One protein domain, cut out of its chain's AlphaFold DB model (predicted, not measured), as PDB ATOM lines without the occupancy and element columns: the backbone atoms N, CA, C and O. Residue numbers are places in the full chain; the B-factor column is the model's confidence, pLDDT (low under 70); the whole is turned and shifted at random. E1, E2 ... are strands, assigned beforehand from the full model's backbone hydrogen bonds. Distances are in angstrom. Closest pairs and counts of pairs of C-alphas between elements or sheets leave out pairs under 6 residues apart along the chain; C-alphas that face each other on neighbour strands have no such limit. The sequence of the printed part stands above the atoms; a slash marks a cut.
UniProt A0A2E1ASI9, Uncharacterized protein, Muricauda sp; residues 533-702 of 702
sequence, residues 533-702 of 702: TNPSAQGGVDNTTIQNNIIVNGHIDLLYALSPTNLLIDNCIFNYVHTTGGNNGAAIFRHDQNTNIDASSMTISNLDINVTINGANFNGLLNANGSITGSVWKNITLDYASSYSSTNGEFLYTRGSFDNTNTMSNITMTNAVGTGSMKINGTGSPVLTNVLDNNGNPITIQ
ATOM      1  N   THR A 533      38.774  13.340  30.084       58.00
ATOM      2  CA  THR A 533      38.834  12.362  31.183       58.00
ATOM      3  C   THR A 533      38.255  12.899  32.493       58.00
ATOM      4  O   THR A 533      38.220  12.185  33.497       58.00
ATOM      5  N   ASN A 534      37.824  14.164  32.518       59.91
ATOM      6  CA  ASN A 534      37.236  14.785  33.693       59.91
ATOM      7  C   ASN A 534      35.816  14.218  33.920       59.91
ATOM      8  O   ASN A 534      34.967  14.403  33.054       59.91
ATOM      9  N   PRO A 535      35.505  13.614  35.085       53.94
ATOM     10  CA  PRO A 535      34.176  13.064  35.386       53.94
ATOM     11  C   PRO A 535      33.030  14.086  35.353       53.94
ATOM     12  O   PRO A 535      31.868  13.698  35.363       53.94
ATOM     13  N   SER A 536      33.350  15.385  35.371       53.78
ATOM     14  CA  SER A 536      32.380  16.480  35.231       53.78
ATOM     15  C   SER A 536      32.195  16.963  33.790       53.78
ATOM     16  O   SER A 536      31.342  17.816  33.548       53.78
ATOM     17  N   ALA A 537      32.988  16.458  32.838       59.66
ATOM     18  CA  ALA A 537      32.854  16.805  31.432       59.66
ATOM     19  C   ALA A 537      31.521  16.298  30.883       59.66
ATOM     20  O   ALA A 537      31.150  15.140  31.072       59.66
ATOM     21  N   GLN A 538      30.799  17.191  30.215       65.38
ATOM     22  CA  GLN A 538      29.481  16.909  29.671       65.38
ATOM     23  C   GLN A 538      29.672  16.182  28.332       65.38
ATOM     24  O   GLN A 538      30.124  16.763  27.355       65.38
ATOM     25  N   GLY A 539      29.430  14.869  28.320       72.94
ATOM     26  CA  GLY A 539      29.441  14.013  27.127       72.94
ATOM     27  C   GLY A 539      28.040  13.520  26.757       72.94
ATOM     28  O   GLY A 539      27.905  12.439  26.190       72.94
ATOM     29  N   GLY A 540      27.001  14.268  27.152       85.88
ATOM     30  CA  GLY A 540      25.607  13.905  26.899       85.88
ATOM     31  C   GLY A 540      25.317  13.837  25.404       85.88
ATOM     32  O   GLY A 540      25.755  14.706  24.649       85.88
ATOM     33  N   VAL A 541      24.607  12.794  24.992       90.69
ATOM     34  CA  VAL A 541      24.146  12.606  23.613       90.69
ATOM     35  C   VAL A 541      22.702  12.152  23.721       90.69
ATOM     36  O   VAL A 541      22.417  10.961  23.865       90.69
ATOM     37  N   ASP A 542      21.807  13.131  23.749       91.06
ATOM     38  CA  ASP A 542      20.403  12.915  24.070       91.06
ATOM     39  C   ASP A 542      19.522  13.098  22.831       91.06
ATOM     40  O   ASP A 542      19.879  13.833  21.910       91.06
ATOM     41  N   ASN A 543      18.400  12.375  22.781       95.25
ATOM     42  CA  ASN A 543      17.408  12.393  21.701       95.25
ATOM     43  C   ASN A 543      18.069  12.442  20.313       95.25
ATOM     44  O   ASN A 543      17.776  13.304  19.485       95.25
ATOM     45  N   THR A 544      19.037  11.549  20.115       97.31
ATOM     46  CA  THR A 544      19.930  11.544  18.958       97.31
ATOM     47  C   THR A 544      19.622  10.333  18.095       97.31
ATOM     48  O   THR A 544      19.623   9.204  18.584       97.31
ATOM     49  N   THR A 545      19.399  10.565  16.805       98.56
ATOM     50  CA  THR A 545      19.170   9.522  15.804       98.56
ATOM     51  C   THR A 545      20.261   9.567  14.743       98.56
ATOM     52  O   THR A 545      20.477  10.596  14.105       98.56
ATOM     53  N   ILE A 546      20.938   8.442  14.533       98.75
ATOM     54  CA  ILE A 546      21.934   8.239  13.480       98.75
ATOM     55  C   ILE A 546      21.400   7.132  12.581       98.75
ATOM     56  O   ILE A 546      21.433   5.969  12.978       98.75
ATOM     57  N   GLN A 547      20.884   7.470  11.400       98.50
ATOM     58  CA  GLN A 547      20.174   6.486  10.585       98.50
ATOM     59  C   GLN A 547      20.384   6.591   9.078       98.50
ATOM     60  O   GLN A 547      20.593   7.680   8.561       98.50
ATOM     61  N   ASN A 548      20.235   5.491   8.340       98.62
ATOM     62  CA  ASN A 548      20.359   5.489   6.872       98.62
ATOM     63  C   ASN A 548      21.735   5.975   6.379       98.62
ATOM     64  O   ASN A 548      21.824   6.558   5.305       98.62
ATOM     65  N   ASN A 549      22.798   5.817   7.174       98.81
ATOM     66  CA  ASN A 549      24.137   6.268   6.790       98.81
ATOM     67  C   ASN A 549      24.961   5.108   6.222       98.81
ATOM     68  O   ASN A 549      24.830   3.964   6.671       98.81
ATOM     69  N   ILE A 550      25.855   5.416   5.286       98.56
ATOM     70  CA  ILE A 550      26.854   4.485   4.757       98.56
ATOM     71  C   ILE A 550      28.208   4.850   5.365       98.56
ATOM     72  O   ILE A 550      28.644   5.994   5.285       98.56
ATOM     73  N   ILE A 551      28.893   3.888   5.980       96.88
ATOM     74  CA  ILE A 551      30.199   4.086   6.618       96.88
ATOM     75  C   ILE A 551      31.213   3.146   5.962       96.88
ATOM     76  O   ILE A 551      31.141   1.926   6.114       96.88
ATOM     77  N   VAL A 552      32.177   3.711   5.237       93.00
ATOM     78  CA  VAL A 552      33.219   2.995   4.494       93.00
ATOM     79  C   VAL A 552      34.553   3.099   5.231       93.00
ATOM     80  O   VAL A 552      35.063   4.193   5.469       93.00
ATOM     81  N   ASN A 553      35.116   1.947   5.609       88.06
ATOM     82  CA  ASN A 553      36.352   1.788   6.397       88.06
ATOM     83  C   ASN A 553      36.380   2.544   7.738       88.06
ATOM     84  O   ASN A 553      37.438   2.672   8.353       88.06
ATOM     85  N   GLY A 554      35.223   3.003   8.208       89.06
ATOM     86  CA  GLY A 554      35.062   3.697   9.475       89.06
ATOM     87  C   GLY A 554      34.338   2.874  10.533       89.06
ATOM     88  O   GLY A 554      33.892   1.751  10.303       89.06
ATOM     89  N   HIS A 555      34.241   3.456  11.720       90.62
ATOM     90  CA  HIS A 555      33.556   2.904  12.891       90.62
ATOM     91  C   HIS A 555      32.921   4.026  13.718       90.62
ATOM     92  O   HIS A 555      33.181   5.207  13.466       90.62
ATOM     93  N   ILE A 556      32.106   3.660  14.706       94.56
ATOM     94  CA  ILE A 556      31.532   4.592  15.677       94.56
ATOM     95  C   ILE A 556      32.307   4.501  16.996       94.56
ATOM     96  O   ILE A 556      32.359   3.446  17.636       94.56
ATOM     97  N   ASP A 557      32.891   5.625  17.404       92.25
ATOM     98  CA  ASP A 557      33.583   5.782  18.682       92.25
ATOM     99  C   ASP A 557      32.609   6.210  19.786       92.25
ATOM    100  O   ASP A 557      31.945   7.244  19.699       92.25
ATOM    101  N   LEU A 558      32.595   5.442  20.872       92.00
ATOM    102  CA  LEU A 558      31.901   5.730  22.122       92.00
ATOM    103  C   LEU A 558      32.942   6.227  23.137       92.00
ATOM    104  O   LEU A 558      33.758   5.446  23.637       92.00
ATOM    105  N   LEU A 559      32.976   7.529  23.422       87.06
ATOM    106  CA  LEU A 559      34.068   8.152  24.182       87.06
ATOM    107  C   LEU A 559      33.838   8.253  25.701       87.06
ATOM    108  O   LEU A 559      32.911   7.667  26.262       87.06
ATOM    109  N   TYR A 560      34.745   8.972  26.384       71.38
ATOM    110  CA  TYR A 560      34.645   9.278  27.806       71.38
ATOM    111  C   TYR A 560      33.332   9.998  28.109       71.38
ATOM    112  O   TYR A 560      32.888  10.877  27.369       71.38
ATOM    113  N   ALA A 561      32.734   9.612  29.238       71.94
ATOM    114  CA  ALA A 561      31.523  10.221  29.777       71.94
ATOM    115  C   ALA A 561      30.333  10.262  28.795       71.94
ATOM    116  O   ALA A 561      29.455  11.112  28.949       71.94
ATOM    117  N   LEU A 562      30.281   9.343  27.818       86.06
ATOM    118  CA  LEU A 562      29.069   9.128  27.034       86.06
ATOM    119  C   LEU A 562      27.933   8.744  27.988       86.06
ATOM    120  O   LEU A 562      27.993   7.718  28.666       86.06
ATOM    121  N   SER A 563      26.914   9.594  28.031       85.19
ATOM    122  CA  SER A 563      25.714   9.424  28.847       85.19
ATOM    123  C   SER A 563      24.504   9.605  27.936       85.19
ATOM    124  O   SER A 563      23.998  10.724  27.846       85.19
ATOM    125  N   PRO A 564      24.092   8.555  27.209       88.62
ATOM    126  CA  PRO A 564      23.048   8.660  26.210       88.62
ATOM    127  C   PRO A 564      21.653   8.607  26.839       88.62
ATOM    128  O   PRO A 564      21.371   7.744  27.674       88.62
ATOM    129  N   THR A 565      20.751   9.457  26.354       91.06
ATOM    130  CA  THR A 565      19.306   9.366  26.611       91.06
ATOM    131  C   THR A 565      18.582   9.303  25.272       91.06
ATOM    132  O   THR A 565      18.662  10.246  24.504       91.06
ATOM    133  N   ASN A 566      17.861   8.224  24.968       94.06
ATOM    134  CA  ASN A 566      17.210   8.007  23.667       94.06
ATOM    135  C   ASN A 566      18.179   8.142  22.471       94.06
ATOM    136  O   ASN A 566      17.920   8.898  21.535       94.06
ATOM    137  N   LEU A 567      19.302   7.421  22.511       97.44
ATOM    138  CA  LEU A 567      20.222   7.303  21.379       97.44
ATOM    139  C   LEU A 567      19.795   6.130  20.489       97.44
ATOM    140  O   LEU A 567      19.782   4.980  20.939       97.44
ATOM    141  N   LEU A 568      19.481   6.415  19.228       98.44
ATOM    142  CA  LEU A 568      19.147   5.428  18.204       98.44
ATOM    143  C   LEU A 568      20.203   5.435  17.097       98.44
ATOM    144  O   LEU A 568      20.489   6.477  16.511       98.44
ATOM    145  N   ILE A 569      20.749   4.262  16.785       98.69
ATOM    146  CA  ILE A 569      21.585   4.031  15.606       98.69
ATOM    147  C   ILE A 569      20.883   2.966  14.767       98.69
ATOM    148  O   ILE A 569      20.769   1.831  15.229       98.69
ATOM    149  N   ASP A 570      20.375   3.322  13.588       98.69
ATOM    150  CA  ASP A 570      19.446   2.468  12.838       98.69
ATOM    151  C   ASP A 570      19.679   2.455  11.325       98.69
ATOM    152  O   ASP A 570      20.017   3.471  10.734       98.69
ATOM    153  N   ASN A 571      19.451   1.325  10.660       98.44
ATOM    154  CA  ASN A 571      19.478   1.241   9.193       98.44
ATOM    155  C   ASN A 571      20.788   1.761   8.557       98.44
ATOM    156  O   ASN A 571      20.767   2.420   7.520       98.44
ATOM    157  N   CYS A 572      21.933   1.524   9.201       98.62
ATOM    158  CA  CYS A 572      23.241   1.934   8.682       98.62
ATOM    159  C   CYS A 572      23.952   0.764   7.993       98.62
ATOM    160  O   CYS A 572      23.906  -0.374   8.469       98.62
ATOM    161  N   ILE A 573      24.667   1.077   6.912       98.44
ATOM    162  CA  ILE A 573      25.501   0.130   6.170       98.44
ATOM    163  C   ILE A 573      26.964   0.402   6.504       98.44
ATOM    164  O   ILE A 573      27.444   1.523   6.350       98.44
ATOM    165  N   PHE A 574      27.695  -0.625   6.920       96.19
ATOM    166  CA  PHE A 574      29.131  -0.558   7.162       96.19
ATOM    167  C   PHE A 574      29.865  -1.393   6.118       96.19
ATOM    168  O   PHE A 574      29.695  -2.606   6.060       96.19
ATOM    169  N   ASN A 575      30.721  -0.757   5.324       93.19
ATOM    170  CA  ASN A 575      31.574  -1.419   4.339       93.19
ATOM    171  C   ASN A 575      33.026  -1.311   4.794       93.19
ATOM    172  O   ASN A 575      33.664  -0.272   4.645       93.19
ATOM    173  N   TYR A 576      33.552  -2.376   5.383       86.06
ATOM    174  CA  TYR A 576      34.813  -2.340   6.107       86.06
ATOM    175  C   TYR A 576      35.877  -3.210   5.440       86.06
ATOM    176  O   TYR A 576      35.770  -4.436   5.405       86.06
ATOM    177  N   VAL A 577      36.946  -2.587   4.945       82.56
ATOM    178  CA  VAL A 577      38.124  -3.276   4.411       82.56
ATOM    179  C   VAL A 577      39.280  -3.113   5.390       82.56
ATOM    180  O   VAL A 577      39.883  -2.049   5.515       82.56
ATOM    181  N   HIS A 578      39.618  -4.194   6.088       73.06
ATOM    182  CA  HIS A 578      40.711  -4.198   7.053       73.06
ATOM    183  C   HIS A 578      41.982  -4.787   6.438       73.06
ATOM    184  O   HIS A 578      42.091  -6.003   6.246       73.06
ATOM    185  N   THR A 579      42.964  -3.938   6.142       66.50
ATOM    186  CA  THR A 579      44.293  -4.345   5.662       66.50
ATOM    187  C   THR A 579      45.304  -4.389   6.810       66.50
ATOM    188  O   THR A 579      45.313  -3.499   7.655       66.50
ATOM    189  N   THR A 580      46.159  -5.419   6.848       52.94
ATOM    190  CA  THR A 580      47.181  -5.651   7.889       52.94
ATOM    191  C   THR A 580      47.925  -4.395   8.353       52.94
ATOM    192  O   THR A 580      48.616  -3.761   7.559       52.94
ATOM    193  N   GLY A 581      47.912  -4.151   9.668       52.50
ATOM    194  CA  GLY A 581      48.851  -3.257  10.349       52.50
ATOM    195  C   GLY A 581      48.181  -2.297  11.331       52.50
ATOM    196  O   GLY A 581      47.487  -1.377  10.929       52.50
ATOM    197  N   GLY A 582      48.442  -2.470  12.631       45.06
ATOM    198  CA  GLY A 582      48.405  -1.360  13.595       45.06
ATOM    199  C   GLY A 582      47.412  -1.457  14.751       45.06
ATOM    200  O   GLY A 582      47.814  -1.206  15.884       45.06
ATOM    201  N   ASN A 583      46.157  -1.853  14.530       52.03
ATOM    202  CA  ASN A 583      45.125  -1.684  15.560       52.03
ATOM    203  C   ASN A 583      44.675  -3.012  16.180       52.03
ATOM    204  O   ASN A 583      43.753  -3.666  15.701       52.03
ATOM    205  N   ASN A 584      45.298  -3.383  17.305       53.16
ATOM    206  CA  ASN A 584      44.719  -4.344  18.249       53.16
ATOM    207  C   ASN A 584      43.438  -3.728  18.830       53.16
ATOM    208  O   ASN A 584      43.500  -3.046  19.853       53.16
ATOM    209  N   GLY A 585      42.304  -3.920  18.155       66.69
ATOM    210  CA  GLY A 585      41.019  -3.401  18.613       66.69
ATOM    211  C   GLY A 585      40.064  -2.838  17.558       66.69
ATOM    212  O   GLY A 585      39.137  -2.118  17.924       66.69
ATOM    213  N   ALA A 586      40.270  -3.125  16.273       80.12
ATOM    214  CA  ALA A 586      39.328  -2.738  15.227       80.12
ATOM    215  C   ALA A 586      37.946  -3.387  15.455       80.12
ATOM    216  O   ALA A 586      37.881  -4.590  15.681       80.12
ATOM    217  N   ALA A 587      36.863  -2.612  15.400       88.50
ATOM    218  CA  ALA A 587      35.471  -3.067  15.514       88.50
ATOM    219  C   ALA A 587      34.536  -1.998  14.935       88.50
ATOM    220  O   ALA A 587      34.952  -0.846  14.799       88.50
ATOM    221  N   ILE A 588      33.283  -2.359  14.643       92.44
ATOM    222  CA  ILE A 588      32.260  -1.401  14.183       92.44
ATOM    223  C   ILE A 588      31.919  -0.368  15.261       92.44
ATOM    224  O   ILE A 588      31.786   0.818  14.963       92.44
ATOM    225  N   PHE A 589      31.837  -0.807  16.515       93.94
ATOM    226  CA  PHE A 589      31.703   0.055  17.683       93.94
ATOM    227  C   PHE A 589      32.939  -0.070  18.561       93.94
ATOM    228  O   PHE A 589      33.363  -1.180  18.904       93.94
ATOM    229  N   ARG A 590      33.509   1.068  18.955       91.19
ATOM    230  CA  ARG A 590      34.702   1.105  19.801       91.19
ATOM    231  C   ARG A 590      34.486   1.947  21.038       91.19
ATOM    232  O   ARG A 590      34.062   3.092  20.972       91.19
ATOM    233  N   HIS A 591      34.834   1.374  22.179       90.50
ATOM    234  CA  HIS A 591      34.974   2.079  23.440       90.50
ATOM    235  C   HIS A 591      36.377   1.832  23.985       90.50
ATOM    236  O   HIS A 591      36.599   0.986  24.850       90.50
ATOM    237  N   ASP A 592      37.355   2.572  23.475       83.94
ATOM    238  CA  ASP A 592      38.761   2.364  23.833       83.94
ATOM    239  C   ASP A 592      39.126   2.863  25.241       83.94
ATOM    240  O   ASP A 592      40.278   2.750  25.667       83.94
ATOM    241  N   GLN A 593      38.165   3.394  25.995       82.94
ATOM    242  CA  GLN A 593      38.412   3.976  27.309       82.94
ATOM    243  C   GLN A 593      38.130   2.976  28.436       82.94
ATOM    244  O   GLN A 593      37.295   2.087  28.312       82.94
ATOM    245  N   ASN A 594      38.828   3.115  29.567       84.12
ATOM    246  CA  ASN A 594      38.654   2.246  30.744       84.12
ATOM    247  C   ASN A 594      37.495   2.706  31.660       84.12
ATOM    248  O   ASN A 594      37.542   2.501  32.874       84.12
ATOM    249  N   THR A 595      36.496   3.397  31.111       86.19
ATOM    250  CA  THR A 595      35.331   3.920  31.844       86.19
ATOM    251  C   THR A 595      34.109   3.041  31.625       86.19
ATOM    252  O   THR A 595      34.091   2.237  30.713       86.19
ATOM    253  N   ASN A 596      33.073   3.165  32.450       88.81
ATOM    254  CA  ASN A 596      31.822   2.447  32.200       88.81
ATOM    255  C   ASN A 596      30.833   3.366  31.481       88.81
ATOM    256  O   ASN A 596      30.756   4.548  31.819       88.81
ATOM    257  N   ILE A 597      30.071   2.805  30.546       89.75
ATOM    258  CA  ILE A 597      28.949   3.468  29.881       89.75
ATOM    259  C   ILE A 597      27.657   2.805  30.365       89.75
ATOM    260  O   ILE A 597      27.463   1.599  30.188       89.75
ATOM    261  N   ASP A 598      26.772   3.607  30.956       90.19
ATOM    262  CA  ASP A 598      25.364   3.242  31.092       90.19
ATOM    263  C   ASP A 598      24.673   3.545  29.763       90.19
ATOM    264  O   ASP A 598      24.470   4.695  29.393       90.19
ATOM    265  N   ALA A 599      24.370   2.491  29.023       90.44
ATOM    266  CA  ALA A 599      23.754   2.519  27.711       90.44
ATOM    267  C   ALA A 599      22.282   2.072  27.761       90.44
ATOM    268  O   ALA A 599      21.744   1.637  26.745       90.44
ATOM    269  N   SER A 600      21.621   2.177  28.923       90.25
ATOM    270  CA  SER A 600      20.210   1.797  29.134       90.25
ATOM    271  C   SER A 600      19.214   2.449  28.174       90.25
ATOM    272  O   SER A 600      18.128   1.914  27.959       90.25
ATOM    273  N   SER A 601      19.588   3.580  27.578       91.69
ATOM    274  CA  SER A 601      18.777   4.299  26.593       91.69
ATOM    275  C   SER A 601      19.416   4.328  25.200       91.69
ATOM    276  O   SER A 601      19.156   5.247  24.424       91.69
ATOM    277  N   MET A 602      20.266   3.346  24.883       96.88
ATOM    278  CA  MET A 602      20.906   3.186  23.577       96.88
ATOM    279  C   MET A 602      20.334   1.971  22.842       96.88
ATOM    280  O   MET A 602      20.408   0.840  23.332       96.88
ATOM    281  N   THR A 603      19.795   2.204  21.647       98.31
ATOM    282  CA  THR A 603      19.350   1.155  20.722       98.31
ATOM    283  C   THR A 603      20.178   1.199  19.448       98.31
ATOM    284  O   THR A 603      20.308   2.244  18.819       98.31
ATOM    285  N   ILE A 604      20.708   0.044  19.062       98.56
ATOM    286  CA  ILE A 604      21.442  -0.171  17.821       98.56
ATOM    287  C   ILE A 604      20.686  -1.230  17.025       98.56
ATOM    288  O   ILE A 604      20.496  -2.355  17.506       98.56
ATOM    289  N   SER A 605      20.214  -0.883  15.832       98.44
ATOM    290  CA  SER A 605      19.383  -1.791  15.054       98.44
ATOM    291  C   SER A 605      19.528  -1.706  13.546       98.44
ATOM    292  O   SER A 605      20.082  -0.754  13.015       98.44
ATOM    293  N   ASN A 606      19.040  -2.750  12.869       98.38
ATOM    294  CA  ASN A 606      18.936  -2.820  11.411       98.38
ATOM    295  C   ASN A 606      20.273  -2.488  10.724       98.38
ATOM    296  O   ASN A 606      20.333  -1.633   9.853       98.38
ATOM    297  N   LEU A 607      21.366  -3.118  11.157       98.44
ATOM    298  CA  LEU A 607      22.686  -2.863  10.579       98.44
ATOM    299  C   LEU A 607      23.036  -3.926   9.543       98.44
ATOM    300  O   LEU A 607      22.883  -5.120   9.819       98.44
ATOM    301  N   ASP A 608      23.572  -3.486   8.410       97.69
ATOM    302  CA  ASP A 608      24.221  -4.352   7.428       97.69
ATOM    303  C   ASP A 608      25.727  -4.081   7.436       97.69
ATOM    304  O   ASP A 608      26.171  -2.962   7.179       97.69
ATOM    305  N   ILE A 609      26.524  -5.079   7.810       95.56
ATOM    306  CA  ILE A 609      27.960  -4.921   8.027       95.56
ATOM    307  C   ILE A 609      28.709  -5.895   7.123       95.56
ATOM    308  O   ILE A 609      28.786  -7.089   7.401       95.56
ATOM    309  N   ASN A 610      29.350  -5.357   6.093       93.50
ATOM    310  CA  ASN A 610      30.160  -6.082   5.127       93.50
ATOM    311  C   ASN A 610      31.644  -5.924   5.468       93.50
ATOM    312  O   ASN A 610      32.186  -4.818   5.425       93.50
ATOM    313  N   VAL A 611      32.331  -7.023   5.787       88.06
ATOM    314  CA  VAL A 611      33.725  -6.996   6.255       88.06
ATOM    315  C   VAL A 611      34.634  -7.816   5.350       88.06
ATOM    316  O   VAL A 611      34.517  -9.036   5.245       88.06
ATOM    317  N   THR A 612      35.635  -7.167   4.764       85.56
ATOM    318  CA  THR A 612      36.751  -7.831   4.080       85.56
ATOM    319  C   THR A 612      38.000  -7.768   4.953       85.56
ATOM    320  O   THR A 612      38.538  -6.691   5.200       85.56
ATOM    321  N   ILE A 613      38.482  -8.926   5.414       76.25
ATOM    322  CA  ILE A 613      39.657  -9.022   6.294       76.25
ATOM    323  C   ILE A 613      40.858  -9.549   5.518       76.25
ATOM    324  O   ILE A 613      40.864 -10.692   5.069       76.25
ATOM    325  N   ASN A 614      41.916  -8.745   5.463       69.38
ATOM    326  CA  ASN A 614      43.215  -9.112   4.915       69.38
ATOM    327  C   ASN A 614      44.267  -9.119   6.042       69.38
ATOM    328  O   ASN A 614      45.095  -8.217   6.128       69.38
ATOM    329  N   GLY A 615      44.221 -10.140   6.913       62.38
ATOM    330  CA  GLY A 615      45.342 -10.586   7.762       62.38
ATOM    331  C   GLY A 615      45.450 -10.118   9.230       62.38
ATOM    332  O   GLY A 615      46.363 -10.593   9.902       62.38
ATOM    333  N   ALA A 616      44.588  -9.236   9.758       63.09
ATOM    334  CA  ALA A 616      44.680  -8.710  11.139       63.09
ATOM    335  C   ALA A 616      43.462  -9.042  12.038       63.09
ATOM    336  O   ALA A 616      42.434  -9.509  11.550       63.09
ATOM    337  N   ASN A 617      43.611  -8.816  13.355       69.25
ATOM    338  CA  ASN A 617      42.581  -9.052  14.377       69.25
ATOM    339  C   ASN A 617      41.478  -7.983  14.301       69.25
ATOM    340  O   ASN A 617      41.753  -6.799  14.496       69.25
ATOM    341  N   PHE A 618      40.236  -8.408  14.079       78.00
ATOM    342  CA  PHE A 618      39.044  -7.566  14.060       78.00
ATOM    343  C   PHE A 618      38.030  -8.127  15.062       78.00
ATOM    344  O   PHE A 618      37.650  -9.289  14.982       78.00
ATOM    345  N   ASN A 619      37.582  -7.292  15.994       79.69
ATOM    346  CA  ASN A 619      36.684  -7.647  17.093       79.69
ATOM    347  C   ASN A 619      35.197  -7.550  16.698       79.69
ATOM    348  O   ASN A 619      34.341  -7.323  17.553       79.69
ATOM    349  N   GLY A 620      34.894  -7.691  15.403       86.44
ATOM    350  CA  GLY A 620      33.529  -7.793  14.906       86.44
ATOM    351  C   GLY A 620      32.702  -6.541  15.185       86.44
ATOM    352  O   GLY A 620      33.006  -5.435  14.731       86.44
ATOM    353  N   LEU A 621      31.634  -6.745  15.946       91.06
ATOM    354  CA  LEU A 621      30.633  -5.741  16.260       91.06
ATOM    355  C   LEU A 621      31.130  -4.722  17.291       91.06
ATOM    356  O   LEU A 621      30.932  -3.525  17.099       91.06
ATOM    357  N   LEU A 622      31.771  -5.168  18.373       92.69
ATOM    358  CA  LEU A 622      32.116  -4.305  19.507       92.69
ATOM    359  C   LEU A 622      33.487  -4.642  20.087       92.69
ATOM    360  O   LEU A 622      33.764  -5.783  20.458       92.69
ATOM    361  N   ASN A 623      34.288  -3.602  20.294       91.38
ATOM    362  CA  ASN A 623      35.457  -3.638  21.158       91.38
ATOM    363  C   ASN A 623      35.328  -2.596  22.276       91.38
ATOM    364  O   ASN A 623      35.266  -1.401  21.995       91.38
ATOM    365  N   ALA A 624      35.348  -3.028  23.537       91.62
ATOM    366  CA  ALA A 624      35.315  -2.131  24.688       91.62
ATOM    367  C   ALA A 624      36.406  -2.442  25.726       91.62
ATOM    368  O   ALA A 624      36.520  -3.558  26.235       91.62
ATOM    369  N   ASN A 625      37.162  -1.425  26.133       89.25
ATOM    370  CA  ASN A 625      38.042  -1.480  27.302       89.25
ATOM    371  C   ASN A 625      37.266  -1.305  28.625       89.25
ATOM    372  O   ASN A 625      37.708  -1.771  29.676       89.25
ATOM    373  N   GLY A 626      36.105  -0.663  28.560       89.00
ATOM    374  CA  GLY A 626      35.180  -0.425  29.660       89.00
ATOM    375  C   GLY A 626      34.031  -1.427  29.766       89.00
ATOM    376  O   GLY A 626      33.954  -2.385  28.992       89.00
ATOM    377  N   SER A 627      33.127  -1.206  30.727       92.31
ATOM    378  CA  SER A 627      31.832  -1.906  30.767       92.31
ATOM    379  C   SER A 627      30.799  -1.160  29.931       92.31
ATOM    380  O   SER A 627      30.761   0.069  29.968       92.31
ATOM    381  N   ILE A 628      29.930  -1.901  29.246       93.25
ATOM    382  CA  ILE A 628      28.746  -1.365  28.566       93.25
ATOM    383  C   ILE A 628      27.537  -2.142  29.092       93.25
ATOM    384  O   ILE A 628      27.488  -3.370  28.992       93.25
ATOM    385  N   THR A 629      26.585  -1.436  29.695       93.19
ATOM    386  CA  THR A 629      25.403  -2.032  30.346       93.19
ATOM    387  C   THR A 629      24.122  -1.367  29.863       93.19
ATOM    388  O   THR A 629      24.124  -0.170  29.619       93.19
ATOM    389  N   GLY A 630      23.025  -2.115  29.751       92.88
ATOM    390  CA  GLY A 630      21.698  -1.591  29.404       92.88
ATOM    391  C   GLY A 630      21.394  -1.456  27.906       92.88
ATOM    392  O   GLY A 630      20.274  -1.105  27.550       92.88
ATOM    393  N   SER A 631      22.352  -1.742  27.024       95.81
ATOM    394  CA  SER A 631      22.195  -1.522  25.580       95.81
ATOM    395  C   SER A 631      21.297  -2.556  24.886       95.81
ATOM    396  O   SER A 631      21.261  -3.731  25.265       95.81
ATOM    397  N   VAL A 632      20.607  -2.134  23.822       98.06
ATOM    398  CA  VAL A 632      19.790  -3.007  22.963       98.06
ATOM    399  C   VAL A 632      20.397  -3.096  21.565       98.06
ATOM    400  O   VAL A 632      20.568  -2.080  20.900       98.06
ATOM    401  N   TRP A 633      20.652  -4.318  21.098       98.12
ATOM    402  CA  TRP A 633      21.188  -4.632  19.772       98.12
ATOM    403  C   TRP A 633      20.212  -5.554  19.042       98.12
ATOM    404  O   TRP A 633      19.881  -6.628  19.561       98.12
ATOM    405  N   LYS A 634      19.715  -5.177  17.861       98.06
ATOM    406  CA  LYS A 634      18.743  -6.022  17.146       98.06
ATOM    407  C   LYS A 634      18.814  -5.945  15.627       98.06
ATOM    408  O   LYS A 634      19.074  -4.882  15.089       98.06
ATOM    409  N   ASN A 635      18.483  -7.038  14.940       97.94
ATOM    410  CA  ASN A 635      18.431  -7.093  13.473       97.94
ATOM    411  C   ASN A 635      19.770  -6.662  12.844       97.94
ATOM    412  O   ASN A 635      19.839  -5.661  12.141       97.94
ATOM    413  N   ILE A 636      20.849  -7.372  13.165       97.75
ATOM    414  CA  ILE A 636      22.198  -7.044  12.681       97.75
ATOM    415  C   ILE A 636      22.709  -8.201  11.832       97.75
ATOM    416  O   ILE A 636      22.729  -9.345  12.296       97.75
ATOM    417  N   THR A 637      23.157  -7.894  10.623       95.12
ATOM    418  CA  THR A 637      23.860  -8.834   9.751       95.12
ATOM    419  C   THR A 637      25.334  -8.455   9.713       95.12
ATOM    420  O   THR A 637      25.675  -7.298   9.482       95.12
ATOM    421  N   LEU A 638      26.208  -9.422   9.991       92.62
ATOM    422  CA  LEU A 638      27.657  -9.266   9.915       92.62
ATOM    423  C   LEU A 638      28.231 -10.303   8.952       92.62
ATOM    424  O   LEU A 638      28.365 -11.481   9.296       92.62
ATOM    425  N   ASP A 639      28.597  -9.837   7.766       91.50
ATOM    426  CA  ASP A 639      29.011 -10.662   6.646       91.50
ATOM    427  C   ASP A 639      30.511 -10.543   6.394       91.50
ATOM    428  O   ASP A 639      31.025  -9.535   5.906       91.50
ATOM    429  N   TYR A 640      31.240 -11.611   6.720       87.06
ATOM    430  CA  TYR A 640      32.665 -11.702   6.432       87.06
ATOM    431  C   TYR A 640      32.876 -12.217   5.002       87.06
ATOM    432  O   TYR A 640      32.378 -13.279   4.626       87.06
ATOM    433  N   ALA A 641      33.682 -11.515   4.204       84.69
ATOM    434  CA  ALA A 641      33.974 -11.884   2.814       84.69
ATOM    435  C   ALA A 641      34.707 -13.236   2.673       84.69
ATOM    436  O   ALA A 641      34.711 -13.844   1.604       84.69
ATOM    437  N   SER A 642      35.346 -13.720   3.742       77.50
ATOM    438  CA  SER A 642      36.012 -15.025   3.789       77.50
ATOM    439  C   SER A 642      35.850 -15.676   5.161       77.50
ATOM    440  O   SER A 642      35.476 -15.013   6.125       77.50
ATOM    441  N   SER A 643      36.116 -16.985   5.250       74.50
ATOM    442  CA  SER A 643      35.961 -17.740   6.496       74.50
ATOM    443  C   SER A 643      36.819 -17.170   7.632       74.50
ATOM    444  O   SER A 643      38.048 -17.191   7.562       74.50
ATOM    445  N   TYR A 644      36.167 -16.726   8.703       69.94
ATOM    446  CA  TYR A 644      36.773 -16.110   9.877       69.94
ATOM    447  C   TYR A 644      36.595 -17.001  11.118       69.94
ATOM    448  O   TYR A 644      35.482 -17.363  11.496       69.94
ATOM    449  N   SER A 645      37.691 -17.412  11.758       65.56
ATOM    450  CA  SER A 645      37.651 -18.239  12.974       65.56
ATOM    451  C   SER A 645      37.947 -17.412  14.224       65.56
ATOM    452  O   SER A 645      38.703 -16.449  14.169       65.56
ATOM    453  N   SER A 646      37.436 -17.846  15.381       57.28
ATOM    454  CA  SER A 646      37.666 -17.199  16.687       57.28
ATOM    455  C   SER A 646      39.136 -17.165  17.135       57.28
ATOM    456  O   SER A 646      39.497 -16.435  18.050       57.28
ATOM    457  N   THR A 647      40.022 -17.918  16.477       59.34
ATOM    458  CA  THR A 647      41.480 -17.781  16.639       59.34
ATOM    459  C   THR A 647      42.050 -16.513  15.998       59.34
ATOM    460  O   THR A 647      43.178 -16.151  16.323       59.34
ATOM    461  N   ASN A 648      41.303 -15.863  15.098       55.94
ATOM    462  CA  ASN A 648      41.725 -14.695  14.319       55.94
ATOM    463  C   ASN A 648      41.052 -13.385  14.780       55.94
ATOM    464  O   ASN A 648      41.399 -12.330  14.250       55.94
ATOM    465  N   GLY A 649      40.120 -13.448  15.739       63.91
ATOM    466  CA  GLY A 649      39.462 -12.313  16.401       63.91
ATOM    467  C   GLY A 649      38.078 -12.669  16.952       63.91
ATOM    468  O   GLY A 649      37.503 -13.708  16.616       63.91
ATOM    469  N   GLU A 650      37.574 -11.835  17.857       78.12
ATOM    470  CA  GLU A 650      36.282 -12.011  18.522       78.12
ATOM    471  C   GLU A 650      35.124 -11.356  17.724       78.12
ATOM    472  O   GLU A 650      35.327 -10.392  17.002       78.12
ATOM    473  N   PHE A 651      33.886 -11.851  17.840       85.00
ATOM    474  CA  PHE A 651      32.684 -11.141  17.352       85.00
ATOM    475  C   PHE A 651      32.373  -9.915  18.221       85.00
ATOM    476  O   PHE A 651      31.850  -8.909  17.746       85.00
ATOM    477  N   LEU A 652      32.664 -10.036  19.514       90.50
ATOM    478  CA  LEU A 652      32.521  -8.989  20.512       90.50
ATOM    479  C   LEU A 652      33.572  -9.226  21.588       90.50
ATOM    480  O   LEU A 652      33.695 -10.337  22.116       90.50
ATOM    481  N   TYR A 653      34.302  -8.175  21.934       90.62
ATOM    482  CA  TYR A 653      35.306  -8.192  22.986       90.62
ATOM    483  C   TYR A 653      35.061  -7.056  23.975       90.62
ATOM    484  O   TYR A 653      35.070  -5.884  23.601       90.62
ATOM    485  N   THR A 654      34.911  -7.392  25.256       91.06
ATOM    486  CA  THR A 654      34.885  -6.400  26.336       91.06
ATOM    487  C   THR A 654      35.848  -6.773  27.458       91.06
ATOM    488  O   THR A 654      35.880  -7.905  27.953       91.06
ATOM    489  N   ARG A 655      36.645  -5.803  27.918       91.25
ATOM    490  CA  ARG A 655      37.419  -5.941  29.162       91.25
ATOM    491  C   ARG A 655      36.550  -5.735  30.399       91.25
ATOM    492  O   ARG A 655      36.816  -6.366  31.419       91.25
ATOM    493  N   GLY A 656      35.541  -4.868  30.311       91.06
ATOM    494  CA  GLY A 656      34.537  -4.674  31.353       91.06
ATOM    495  C   GLY A 656      33.349  -5.629  31.229       91.06
ATOM    496  O   GLY A 656      33.388  -6.620  30.495       91.06
ATOM    497  N   SER A 657      32.291  -5.330  31.984       92.69
ATOM    498  CA  SER A 657      31.046  -6.103  31.977       92.69
ATOM    499  C   SER A 657      30.214  -5.837  30.724       92.69
ATOM    500  O   SER A 657      30.141  -4.709  30.239       92.69
ATOM    501  N   PHE A 658      29.546  -6.891  30.269       94.19
ATOM    502  CA  PHE A 658      28.475  -6.868  29.281       94.19
ATOM    503  C   PHE A 658      27.418  -7.867  29.777       94.19
ATOM    504  O   PHE A 658      27.420  -9.051  29.437       94.19
ATOM    505  N   ASP A 659      26.612  -7.417  30.739       92.12
ATOM    506  CA  ASP A 659      25.783  -8.276  31.591       92.12
ATOM    507  C   ASP A 659      24.337  -8.425  31.081       92.12
ATOM    508  O   ASP A 659      24.019  -8.056  29.951       92.12
ATOM    509  N   ASN A 660      23.462  -8.973  31.928       93.00
ATOM    510  CA  ASN A 660      22.057  -9.264  31.630       93.00
ATOM    511  C   ASN A 660      21.158  -8.036  31.453       93.00
ATOM    512  O   ASN A 660      19.975  -8.199  31.158       93.00
ATOM    513  N   THR A 661      21.687  -6.829  31.635       95.00
ATOM    514  CA  THR A 661      20.986  -5.599  31.257       95.00
ATOM    515  C   THR A 661      21.104  -5.317  29.760       95.00
ATOM    516  O   THR A 661      20.293  -4.571  29.221       95.00
ATOM    517  N   ASN A 662      22.071  -5.934  29.068       96.75
ATOM    518  CA  ASN A 662      22.197  -5.841  27.618       96.75
ATOM    519  C   ASN A 662      21.344  -6.907  26.920       96.75
ATOM    520  O   ASN A 662      21.295  -8.063  27.351       96.75
ATOM    521  N   THR A 663      20.723  -6.535  25.801       97.50
ATOM    522  CA  THR A 663      19.920  -7.441  24.965       97.50
ATOM    523  C   THR A 663      20.471  -7.492  23.546       97.50
ATOM    524  O   THR A 663      20.700  -6.451  22.938       97.50
ATOM    525  N   MET A 664      20.635  -8.696  23.001       97.56
ATOM    526  CA  MET A 664      20.999  -8.940  21.605       97.56
ATOM    527  C   MET A 664      19.958  -9.856  20.962       97.56
ATOM    528  O   MET A 664      19.678 -10.941  21.483       97.56
ATOM    529  N   SER A 665      19.373  -9.441  19.836       97.69
ATOM    530  CA  SER A 665      18.332 -10.232  19.172       97.69
ATOM    531  C   SER A 665      18.366 -10.202  17.649       97.69
ATOM    532  O   SER A 665      18.660  -9.172  17.062       97.69
ATOM    533  N   ASN A 666      18.031 -11.316  16.993       96.81
ATOM    534  CA  ASN A 666      18.011 -11.423  15.526       96.81
ATOM    535  C   ASN A 666      19.326 -10.950  14.890       96.81
ATOM    536  O   ASN A 666      19.345 -10.025  14.081       96.81
ATOM    537  N   ILE A 667      20.434 -11.551  15.308       95.69
ATOM    538  CA  ILE A 667      21.759 -11.224  14.785       95.69
ATOM    539  C   ILE A 667      22.276 -12.435  14.028       95.69
ATOM    540  O   ILE A 667      22.262 -13.541  14.571       95.69
ATOM    541  N   THR A 668      22.727 -12.218  12.797       92.81
ATOM    542  CA  THR A 668      23.299 -13.268  11.953       92.81
ATOM    543  C   THR A 668      24.732 -12.918  11.604       92.81
ATOM    544  O   THR A 668      25.018 -11.802  11.180       92.81
ATOM    545  N   MET A 669      25.629 -13.884  11.772       90.12
ATOM    546  CA  MET A 669      27.027 -13.754  11.379       90.12
ATOM    547  C   MET A 669      27.346 -14.767  10.278       90.12
ATOM    548  O   MET A 669      27.208 -15.974  10.499       90.12
ATOM    549  N   THR A 670      27.764 -14.317   9.094       88.50
ATOM    550  CA  THR A 670      28.080 -15.227   7.984       88.50
ATOM    551  C   THR A 670      29.574 -15.423   7.792       88.50
ATOM    552  O   THR A 670      30.387 -14.557   8.094       88.50
ATOM    553  N   ASN A 671      29.951 -16.624   7.336       83.75
ATOM    554  CA  ASN A 671      31.344 -17.039   7.158       83.75
ATOM    555  C   ASN A 671      32.205 -16.933   8.427       83.75
ATOM    556  O   ASN A 671      33.422 -16.843   8.329       83.75
ATOM    557  N   ALA A 672      31.609 -17.018   9.616       79.56
ATOM    558  CA  ALA A 672      32.334 -17.034  10.878       79.56
ATOM    559  C   ALA A 672      31.756 -18.064  11.861       79.56
ATOM    560  O   ALA A 672      30.616 -18.499  11.718       79.56
ATOM    561  N   VAL A 673      32.555 -18.492  12.843       78.38
ATOM    562  CA  VAL A 673      32.149 -19.509  13.834       78.38
ATOM    563  C   VAL A 673      31.508 -18.837  15.050       78.38
ATOM    564  O   VAL A 673      32.172 -18.058  15.731       78.38
ATOM    565  N   GLY A 674      30.244 -19.157  15.356       73.19
ATOM    566  CA  GLY A 674      29.515 -18.532  16.471       73.19
ATOM    567  C   GLY A 674      29.939 -18.998  17.873       73.19
ATOM    568  O   GLY A 674      29.884 -18.237  18.839       73.19
ATOM    569  N   THR A 675      30.382 -20.247  18.029       78.62
ATOM    570  CA  THR A 675      30.712 -20.789  19.359       78.62
ATOM    571  C   THR A 675      31.956 -20.124  19.958       78.62
ATOM    572  O   THR A 675      33.044 -20.209  19.389       78.62
ATOM    573  N   GLY A 676      31.803 -19.522  21.142       77.00
ATOM    574  CA  GLY A 676      32.880 -18.877  21.901       77.00
ATOM    575  C   GLY A 676      33.422 -17.602  21.253       77.00
ATOM    576  O   GLY A 676      34.550 -17.215  21.543       77.00
ATOM    577  N   SER A 677      32.671 -16.979  20.342       83.62
ATOM    578  CA  SER A 677      33.118 -15.774  19.637       83.62
ATOM    579  C   SER A 677      32.885 -14.485  20.429       83.62
ATOM    580  O   SER A 677      33.427 -13.450  20.053       83.62
ATOM    581  N   MET A 678      32.134 -14.522  21.535       88.88
ATOM    582  CA  MET A 678      32.033 -13.396  22.470       88.88
ATOM    583  C   MET A 678      32.998 -13.581  23.635       88.88
ATOM    584  O   MET A 678      32.937 -14.587  24.341       88.88
ATOM    585  N   LYS A 679      33.838 -12.583  23.898       89.75
ATOM    586  CA  LYS A 679      34.769 -12.600  25.026       89.75
ATOM    587  C   LYS A 679      34.526 -11.421  25.943       89.75
ATOM    588  O   LYS A 679      34.735 -10.269  25.575       89.75
ATOM    589  N   ILE A 680      34.108 -11.740  27.160       90.44
ATOM    590  CA  ILE A 680      33.742 -10.767  28.183       90.44
ATOM    591  C   ILE A 680      34.592 -11.072  29.412       90.44
ATOM    592  O   ILE A 680      34.405 -12.100  30.057       90.44
ATOM    593  N   ASN A 681      35.545 -10.195  29.736       89.62
ATOM    594  CA  ASN A 681      36.408 -10.392  30.909       89.62
ATOM    595  C   ASN A 681      35.746  -9.923  32.221       89.62
ATOM    596  O   ASN A 681      36.224 -10.268  33.302       89.62
ATOM    597  N   GLY A 682      34.681  -9.115  32.133       86.62
ATOM    598  CA  GLY A 682      33.841  -8.717  33.263       86.62
ATOM    599  C   GLY A 682      32.683  -9.687  33.515       86.62
ATOM    600  O   GLY A 682      32.788 -10.889  33.285       86.62
ATOM    601  N   THR A 683      31.545  -9.172  33.989       87.44
ATOM    602  CA  THR A 683      30.323  -9.990  34.100       87.44
ATOM    603  C   THR A 683      29.726 -10.190  32.707       87.44
ATOM    604  O   THR A 683      29.342  -9.208  32.075       87.44
ATOM    605  N   GLY A 684      29.660 -11.438  32.231       80.69
ATOM    606  CA  GLY A 684      29.116 -11.797  30.916       80.69
ATOM    607  C   GLY A 684      27.850 -12.638  31.029       80.69
ATOM    608  O   GLY A 684      27.920 -13.812  31.389       80.69
ATOM    609  N   SER A 685      26.686 -12.043  30.757       89.31
ATOM    610  CA  SER A 685      25.384 -12.743  30.710       89.31
ATOM    611  C   SER A 685      24.300 -11.947  29.949       89.31
ATOM    612  O   SER A 685      23.192 -11.826  30.472       89.31
ATOM    613  N   PRO A 686      24.573 -11.374  28.758       93.44
ATOM    614  CA  PRO A 686      23.559 -10.653  27.990       93.44
ATOM    615  C   PRO A 686      22.372 -11.552  27.629       93.44
ATOM    616  O   PRO A 686      22.495 -12.775  27.515       93.44
ATOM    617  N   VAL A 687      21.211 -10.939  27.416       95.44
ATOM    618  CA  VAL A 687      20.016 -11.638  26.938       95.44
ATOM    619  C   VAL A 687      20.151 -11.864  25.434       95.44
ATOM    620  O   VAL A 687      20.062 -10.919  24.656       95.44
ATOM    621  N   LEU A 688      20.362 -13.116  25.018       94.88
ATOM    622  CA  LEU A 688      20.543 -13.501  23.613       94.88
ATOM    623  C   LEU A 688      19.276 -14.176  23.067       94.88
ATOM    624  O   LEU A 688      18.833 -15.188  23.610       94.88
ATOM    625  N   THR A 689      18.703 -13.654  21.978       96.38
ATOM    626  CA  THR A 689      17.525 -14.241  21.305       96.38
ATOM    627  C   THR A 689      17.746 -14.325  19.798       96.38
ATOM    628  O   THR A 689      17.812 -13.298  19.141       96.38
ATOM    629  N   ASN A 690      17.814 -15.526  19.214       93.38
ATOM    630  CA  ASN A 690      18.058 -15.688  17.768       93.38
ATOM    631  C   ASN A 690      19.358 -14.986  17.302       93.38
ATOM    632  O   ASN A 690      19.359 -14.178  16.378       93.38
ATOM    633  N   VAL A 691      20.457 -15.251  18.011       92.38
ATOM    634  CA  VAL A 691      21.804 -14.739  17.713       92.38
ATOM    635  C   VAL A 691      22.629 -15.927  17.209       92.38
ATOM    636  O   VAL A 691      23.028 -16.776  18.012       92.38
ATOM    637  N   LEU A 692      22.798 -16.038  15.890       92.19
ATOM    638  CA  LEU A 692      23.237 -17.260  15.206       92.19
ATOM    639  C   LEU A 692      24.378 -17.004  14.203       92.19
ATOM    640  O   LEU A 692      24.501 -15.917  13.644       92.19
ATOM    641  N   ASP A 693      25.187 -18.030  13.934       88.31
ATOM    642  CA  ASP A 693      26.043 -18.073  12.740       88.31
ATOM    643  C   ASP A 693      25.278 -18.571  11.492       88.31
ATOM    644  O   ASP A 693      24.123 -19.000  11.580       88.31
ATOM    645  N   ASN A 694      25.914 -18.547  10.315       83.38
ATOM    646  CA  ASN A 694      25.302 -18.985   9.049       83.38
ATOM    647  C   ASN A 694      24.887 -20.462   8.997       83.38
ATOM    648  O   ASN A 694      24.129 -20.844   8.107       83.38
ATOM    649  N   ASN A 695      25.360 -21.295   9.924       84.50
ATOM    650  CA  ASN A 695      24.948 -22.692  10.042       84.50
ATOM    651  C   ASN A 695      23.801 -22.869  11.051       84.50
ATOM    652  O   ASN A 695      23.378 -23.998  11.311       84.50
ATOM    653  N   GLY A 696      23.298 -21.772  11.626       84.69
ATOM    654  CA  GLY A 696      22.262 -21.774  12.650       84.69
ATOM    655  C   GLY A 696      22.773 -22.150  14.041       84.69
ATOM    656  O   GLY A 696      21.957 -22.449  14.916       84.69
ATOM    657  N   ASN A 697      24.091 -22.160  14.275       87.94
ATOM    658  CA  ASN A 697      24.616 -22.404  15.616       87.94
ATOM    659  C   ASN A 697      24.516 -21.128  16.462       87.94
ATOM    660  O   ASN A 697      24.774 -20.039  15.948       87.94
ATOM    661  N   PRO A 698      24.221 -21.238  17.767       87.38
ATOM    662  CA  PRO A 698      24.233 -20.088  18.660       87.38
ATOM    663  C   PRO A 698      25.606 -19.414  18.740       87.38
ATOM    664  O   PRO A 698      26.635 -20.086  18.863       87.38
ATOM    665  N   ILE A 699      25.601 -18.082  18.758       86.25
ATOM    666  CA  ILE A 699      26.761 -17.280  19.155       86.25
ATOM    667  C   ILE A 699      26.879 -17.330  20.685       86.25
ATOM    668  O   ILE A 699      25.925 -16.994  21.390       86.25
ATOM    669  N   THR A 700      28.022 -17.771  21.220       85.25
ATOM    670  CA  THR A 700      28.194 -18.003  22.670       85.25
ATOM    671  C   THR A 700      29.403 -17.285  23.269       85.25
ATOM    672  O   THR A 700      30.333 -16.890  22.567       85.25
ATOM    673  N   ILE A 701      29.365 -17.115  24.593       85.75
ATOM    674  CA  ILE A 701      30.421 -16.493  25.402       85.75
ATOM    675  C   ILE A 701      31.511 -17.529  25.708       85.75
ATOM    676  O   ILE A 701      31.177 -18.687  25.981       85.75
ATOM    677  N   GLN A 702      32.781 -17.116  25.643       80.62
ATOM    678  CA  GLN A 702      33.951 -17.914  26.032       80.62
ATOM    679  C   GLN A 702      34.138 -18.005  27.550       80.62
ATOM    680  O   GLN A 702      34.000 -16.963  28.229       80.62
TER     681      GLN A 702
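This is residues 533 to 702 of the 702 residues of an uncharacterized protein of Muricauda sp (UniProt A0A2E1ASI9). The chain is wound in stacked turns as a solenoid: long, sharply bent strands lie side by side along one wall of the coil, and a small sheet of short strands makes another wall. The large wall is a branched, twisted parallel sheet of E1, E2, E4, E5, E7, E9, E11 and E13; in the first two turns it has two strands each, E1 then E2 and E4 then E5. The small sheet has the order E3, E6, E8, E10, E12 and is also parallel. The printed part has 170 residues, no named helix and thirteen named strands, E1 to E13 in chain order, and its class is all strand. It is compact, with a radius of gyration of the C-alphas of 14.9 A and spans of 44 by 30 by 29 A.

In the branched sheet E7, residues 602 to 614, has three neighbours. On one side of it lie E4, residues 562 to 570, beside residues 602 to 606, and E5, residues 573 to 579, beside residues 608 to 614; N 603 and O 567 are 2.9 A apart, and N 574 and O 608 are 2.8 A apart, both within hydrogen-bond range. E9, residues 632 to 644, lies on the other side of E7, parallel at 6 degrees, with N 609 and O 637 at 2.9 A. Next come E11, residues 663 to 672, with N 633 and O 663 at 2.8 A to E9, and the edge strand E13, residues 687 to 693, with N 664 and O 687 at 2.8 A to E11. The other edge strands are E1, residues 539 to 547, parallel to E4 with N 543 and O 565 at 2.8 A, and E2, residues 550 to 552, parallel to E5 with N 551 and O 573 at 2.8 A. The second sheet has edge strands E3, residues 556 to 558, and E12, residues 678 to 680, with inner strands E6, residues 589 to 591, E8, residues 622 to 624, and E10, residues 652 to 654. In it N 558 and O 590 are 2.8 A apart, N 591 and O 623 2.8 A, N 624 and O 653 2.9 A, and N 654 and O 679 2.9 A.

E1 starts at C-alpha 539 (29.441, 14.013, 27.127), is 20.4 A long and bends by 78 degrees at residue 543. E4, 18.4 A, bends by 91 degrees at residue 565, and E5 measures 19.3 A. E7, 31.6 A, starts at C-alpha 602 (20.906, 3.186, 23.577) and bends by 77 degrees at residue 606. E9, 25.1 A, bends by 101 degrees at residue 641, and E11, 21.1 A, by 70 degrees at residue 666. E13, 16.7 A, ends at C-alpha 693 (26.043, -18.073, 12.740). E2, E3, E6, E8, E10 and E12 have three residues each.

The C-alphas of Ser 536 and Asn 695, the two farthest apart, are 47.2 A from each other. The printed part has no cut and no long link. Mean pLDDT of the printed part is 86.1; residues 533 to 538, 579 to 585, 614 to 617 and 644 to 649 are under 70.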